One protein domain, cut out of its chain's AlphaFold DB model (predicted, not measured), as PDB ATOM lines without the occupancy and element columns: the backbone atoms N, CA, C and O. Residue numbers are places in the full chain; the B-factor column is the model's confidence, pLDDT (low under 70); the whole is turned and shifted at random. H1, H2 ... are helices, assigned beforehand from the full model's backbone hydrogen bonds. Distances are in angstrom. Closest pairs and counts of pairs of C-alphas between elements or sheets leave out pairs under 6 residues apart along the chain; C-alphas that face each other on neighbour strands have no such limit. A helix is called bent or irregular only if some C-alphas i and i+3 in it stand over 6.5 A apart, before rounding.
ATOM      1  N   ALA A 235      95.185 123.141  64.778       83.06
ATOM      2  CA  ALA A 235      94.874 121.999  65.631       83.06
ATOM      3  C   ALA A 235      94.640 122.478  67.074       83.06
ATOM      4  O   ALA A 235      95.461 123.215  67.621       83.06
ATOM      5  N   SER A 236      93.552 122.031  67.712       84.38
ATOM      6  CA  SER A 236      93.178 122.473  69.068       84.38
ATOM      7  C   SER A 236      94.326 122.399  70.097       84.38
ATOM      8  O   SER A 236      94.512 123.384  70.815       84.38
ATOM      9  N   PRO A 237      95.161 121.336  70.143       86.00
ATOM     10  CA  PRO A 237      96.288 121.271  71.079       86.00
ATOM     11  C   PRO A 237      97.377 122.321  70.824       86.00
ATOM     12  O   PRO A 237      98.073 122.726  71.750       86.00
ATOM     13  N   LEU A 238      97.527 122.769  69.576       88.12
ATOM     14  CA  LEU A 238      98.538 123.744  69.159       88.12
ATOM     15  C   LEU A 238      98.003 125.177  69.155       88.12
ATOM     16  O   LEU A 238      98.761 126.119  68.923       88.12
ATOM     17  N   MET A 239      96.715 125.360  69.436       88.62
ATOM     18  CA  MET A 239      96.065 126.661  69.405       88.62
ATOM     19  C   MET A 239      96.785 127.702  70.289       88.62
ATOM     20  O   MET A 239      97.081 128.787  69.792       88.62
ATOM     21  N   PRO A 240      97.192 127.406  71.544       90.94
ATOM     22  CA  PRO A 240      97.928 128.380  72.357       90.94
ATOM     23  C   PRO A 240      99.259 128.819  71.731       90.94
ATOM     24  O   PRO A 240      99.601 130.000  71.766       90.94
ATOM     25  N   PHE A 241      99.985 127.876  71.125       92.12
ATOM     26  CA  PHE A 241     101.267 128.130  70.473       92.12
ATOM     27  C   PHE A 241     101.102 128.996  69.218       92.12
ATOM     28  O   PHE A 241     101.783 130.008  69.069       92.12
ATOM     29  N   TYR A 242     100.151 128.663  68.345       91.25
ATOM     30  CA  TYR A 242      99.900 129.452  67.139       91.25
ATOM     31  C   TYR A 242      99.360 130.851  67.451       91.25
ATOM     32  O   TYR A 242      99.782 131.814  66.816       91.25
ATOM     33  N   THR A 243      98.500 130.996  68.464       92.00
ATOM     34  CA  THR A 243      98.046 132.317  68.932       92.00
ATOM     35  C   THR A 243      99.206 133.157  69.455       92.00
ATOM     36  O   THR A 243      99.268 134.353  69.174       92.00
ATOM     37  N   PHE A 244     100.139 132.548  70.194       93.81
ATOM     38  CA  PHE A 244     101.351 133.231  70.640       93.81
ATOM     39  C   PHE A 244     102.162 133.745  69.446       93.81
ATOM     40  O   PHE A 244     102.468 134.936  69.385       93.81
ATOM     41  N   MET A 245     102.449 132.872  68.476       92.62
ATOM     42  CA  MET A 245     103.203 133.235  67.272       92.62
ATOM     43  C   MET A 245     102.504 134.349  66.489       92.62
ATOM     44  O   MET A 245     103.136 135.337  66.116       92.62
ATOM     45  N   ALA A 246     101.189 134.244  66.306       91.12
ATOM     46  CA  ALA A 246     100.393 135.238  65.600       91.12
ATOM     47  C   ALA A 246     100.429 136.619  66.254       91.12
ATOM     48  O   ALA A 246     100.500 137.621  65.545       91.12
ATOM     49  N   ALA A 247     100.404 136.689  67.584       92.38
ATOM     50  CA  ALA A 247     100.344 137.966  68.281       92.38
ATOM     51  C   ALA A 247     101.709 138.596  68.562       92.38
ATOM     52  O   ALA A 247     101.850 139.813  68.458       92.38
ATOM     53  N   PHE A 248     102.706 137.789  68.925       92.62
ATOM     54  CA  PHE A 248     103.971 138.293  69.469       92.62
ATOM     55  C   PHE A 248     105.172 138.119  68.541       92.62
ATOM     56  O   PHE A 248     106.186 138.769  68.769       92.62
ATOM     57  N   VAL A 249     105.063 137.284  67.503       90.88
ATOM     58  CA  VAL A 249     106.136 137.092  66.512       90.88
ATOM     59  C   VAL A 249     105.747 137.715  65.175       90.88
ATOM     60  O   VAL A 249     106.466 138.565  64.663       90.88
ATOM     61  N   TYR A 250     104.580 137.352  64.638       91.06
ATOM     62  CA  TYR A 250     104.115 137.833  63.331       91.06
ATOM     63  C   TYR A 250     103.257 139.100  63.392       91.06
ATOM     64  O   TYR A 250     103.009 139.709  62.356       91.06
ATOM     65  N   ALA A 251     102.787 139.492  64.582       92.06
ATOM     66  CA  ALA A 251     101.952 140.677  64.802       92.06
ATOM     67  C   ALA A 251     100.684 140.754  63.914       92.06
ATOM     68  O   ALA A 251     100.195 141.836  63.598       92.06
ATOM     69  N   VAL A 252     100.125 139.601  63.537       89.75
ATOM     70  CA  VAL A 252      98.885 139.473  62.745       89.75
ATOM     71  C   VAL A 252      97.630 139.358  63.616       89.75
ATOM     72  O   VAL A 252      96.513 139.400  63.106       89.75
ATOM     73  N   LEU A 253      97.801 139.227  64.934       90.31
ATOM     74  CA  LEU A 253      96.723 139.219  65.919       90.31
ATOM     75  C   LEU A 253      97.017 140.243  67.029       90.31
ATOM     76  O   LEU A 253      98.104 140.213  67.605       90.31
ATOM     77  N   PRO A 254      96.078 141.131  67.399       92.62
ATOM     78  CA  PRO A 254      96.315 142.080  68.482       92.62
ATOM     79  C   PRO A 254      96.510 141.368  69.834       92.62
ATOM     80  O   PRO A 254      95.668 140.546  70.208       92.62
ATOM     81  N   PRO A 255      97.531 141.721  70.641       90.81
ATOM     82  CA  PRO A 255      97.763 141.098  71.949       90.81
ATOM     83  C   PRO A 255      96.571 141.181  72.917       90.81
ATOM     84  O   PRO A 255      96.397 140.313  73.775       90.81
ATOM     85  N   SER A 256      95.717 142.201  72.784       90.62
ATOM     86  CA  SER A 256      94.497 142.354  73.589       90.62
ATOM     87  C   SER A 256      93.491 141.215  73.387       90.62
ATOM     88  O   SER A 256      92.757 140.890  74.318       90.62
ATOM     89  N   GLN A 257      93.497 140.573  72.215       89.12
ATOM     90  CA  GLN A 257      92.594 139.473  71.857       89.12
ATOM     91  C   GLN A 257      93.102 138.098  72.316       89.12
ATOM     92  O   GLN A 257      92.409 137.094  72.184       89.12
ATOM     93  N   VAL A 258      94.313 138.037  72.867       92.44
ATOM     94  CA  VAL A 258      94.955 136.796  73.307       92.44
ATOM     95  C   VAL A 258      94.622 136.496  74.774       92.44
ATOM     96  O   VAL A 258      94.392 137.407  75.561       92.44
ATOM     97  N   ALA A 259      94.618 135.230  75.194       91.81
ATOM     98  CA  ALA A 259      94.405 134.868  76.598       91.81
ATOM     99  C   ALA A 259      95.478 135.470  77.534       91.81
ATOM    100  O   ALA A 259      96.653 135.579  77.176       91.81
ATOM    101  N   ALA A 260      95.091 135.812  78.770       91.44
ATOM    102  CA  ALA A 260      95.989 136.430  79.753       91.44
ATOM    103  C   ALA A 260      97.232 135.575  80.066       91.44
ATOM    104  O   ALA A 260      98.322 136.121  80.213       91.44
ATOM    105  N   SER A 261      97.085 134.248  80.099       90.69
ATOM    106  CA  SER A 261      98.188 133.301  80.305       90.69
ATOM    107  C   SER A 261      99.256 133.393  79.210       90.69
ATOM    108  O   SER A 261     100.445 133.424  79.508       90.69
ATOM    109  N   ILE A 262      98.842 133.508  77.946       90.56
ATOM    110  CA  ILE A 262      99.755 133.635  76.803       90.56
ATOM    111  C   ILE A 262     100.429 135.015  76.809       90.56
ATOM    112  O   ILE A 262     101.628 135.110  76.556       90.56
ATOM    113  N   ARG A 263      99.698 136.084  77.162       91.56
ATOM    114  CA  ARG A 263     100.304 137.416  77.351       91.56
ATOM    115  C   ARG A 263     101.364 137.412  78.454       91.56
ATOM    116  O   ARG A 263     102.425 138.004  78.280       91.56
ATOM    117  N   SER A 264     101.089 136.736  79.570       89.81
ATOM    118  CA  SER A 264     102.047 136.591  80.670       89.81
ATOM    119  C   SER A 264     103.290 135.816  80.235       89.81
ATOM    120  O   SER A 264     104.399 136.210  80.583       89.81
ATOM    121  N   LEU A 265     103.124 134.747  79.449       89.25
ATOM    122  CA  LEU A 265     104.244 133.993  78.886       89.25
ATOM    123  C   LEU A 265     105.121 134.877  77.987       89.25
ATOM    124  O   LEU A 265     106.341 134.862  78.125       89.25
ATOM    125  N   ALA A 266     104.512 135.684  77.115       88.44
ATOM    126  CA  ALA A 266     105.238 136.611  76.247       88.44
ATOM    127  C   ALA A 266     106.053 137.643  77.037       88.44
ATOM    128  O   ALA A 266     107.213 137.888  76.709       88.44
ATOM    129  N   ALA A 267     105.477 138.201  78.106       87.94
ATOM    130  CA  ALA A 267     106.190 139.115  78.995       87.94
ATOM    131  C   ALA A 267     107.398 138.433  79.661       87.94
ATOM    132  O   ALA A 267     108.491 138.991  79.661       87.94
ATOM    133  N   ASN A 268     107.230 137.203  80.155       88.06
ATOM    134  CA  ASN A 268     108.314 136.451  80.792       88.06
ATOM    135  C   ASN A 268     109.459 136.136  79.820       88.06
ATOM    136  O   ASN A 268     110.621 136.286  80.181       88.06
ATOM    137  N   ILE A 269     109.142 135.731  78.586       85.94
ATOM    138  CA  ILE A 269     110.151 135.449  77.554       85.94
ATOM    139  C   ILE A 269     110.921 136.718  77.186       85.94
ATOM    140  O   ILE A 269     112.143 136.679  77.087       85.94
ATOM    141  N   ARG A 270     110.229 137.855  77.036       81.62
ATOM    142  CA  ARG A 270     110.876 139.138  76.739       81.62
ATOM    143  C   ARG A 270     111.845 139.555  77.846       81.62
ATOM    144  O   ARG A 270     112.964 139.950  77.545       81.62
ATOM    145  N   ASN A 271     111.446 139.394  79.105       76.62
ATOM    146  CA  ASN A 271     112.280 139.744  80.256       76.62
ATOM    147  C   ASN A 271     113.517 138.836  80.399       76.62
ATOM    148  O   ASN A 271     114.502 139.245  81.000       76.62
ATOM    149  N   MET A 272     113.492 137.616  79.845       67.81
ATOM    150  CA  MET A 272     114.656 136.718  79.823       67.81
ATOM    151  C   MET A 272     115.707 137.102  78.770       67.81
ATOM    152  O   MET A 272     116.835 136.631  78.861       67.81
ATOM    153  N   GLY A 273     115.359 137.930  77.780       55.94
ATOM    154  CA  GLY A 273     116.288 138.413  76.750       55.94
ATOM    155  C   GLY A 273     117.010 139.721  77.096       55.94
ATOM    156  O   GLY A 273     117.817 140.180  76.296       55.94
ATOM    157  N   GLU A 274     116.712 140.332  78.248       46.09
ATOM    158  CA  GLU A 274     117.315 141.592  78.720       46.09
ATOM    159  C   GLU A 274     118.384 141.380  79.823       46.09
ATOM    160  O   GLU A 274     118.691 142.310  80.568       46.09
ATOM    161  N   ILE A 275     118.967 140.173  79.923       38.59
ATOM    162  CA  ILE A 275     120.112 139.847  80.803       38.59
ATOM    163  C   ILE A 275     121.372 139.619  79.968       38.59
ATOM    164  O   ILE A 275     121.283 138.854  78.981       38.59
TER     165      ILE A 275
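AT A GLANCE: This is residues 235 to 275 of the 275 residues of an uncharacterized protein of Strongylocentrotus purpuratus (UniProt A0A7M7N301). Two helices of similar length, H1 and then H2, are joined by a looping link, and H2 packs on H1 near its own beginning, with residues 262 to 266, at a steep angle. From there H2 runs away from H1, and residues 268 to 275 stick out as an arm. The printed part has 41 residues with two named helices and no named strand, class all helix. It is only just compact, close to loose, with a radius of gyration of the C-alphas of 10.4 A, and elongated, spanning 34 by 19 by 17 A.

IN THESE COORDINATES: H1, residues 236 to 249, begins at C-alpha 236 (93.178, 122.473, 69.068) and is 19.7 A long. It is irregular: C-alphas 237 and 240 are 7.4 A apart. H2, residues 260 to 272, is 18.7 A long and ends at C-alpha 272 (114.656, 136.718, 79.823).

HOW THE PARTS SIT: H1 and H2 touch, H2 with residues 262 to 266 alone; the closest C-alphas, of Phe 244 and Ile 262, are 6.4 A apart. They run the same way at a steep tilt of 51 degrees. Every O i to N i+4 pair is within hydrogen-bond range in H2, and 8 of 10 in H1.

THE WHOLE: The C-alphas of Ala 235 and Ile 275, the two farthest apart, are 34.4 A apart. The printed part has no cut, and the link is short. Residues 272 to 275 are under pLDDT 70.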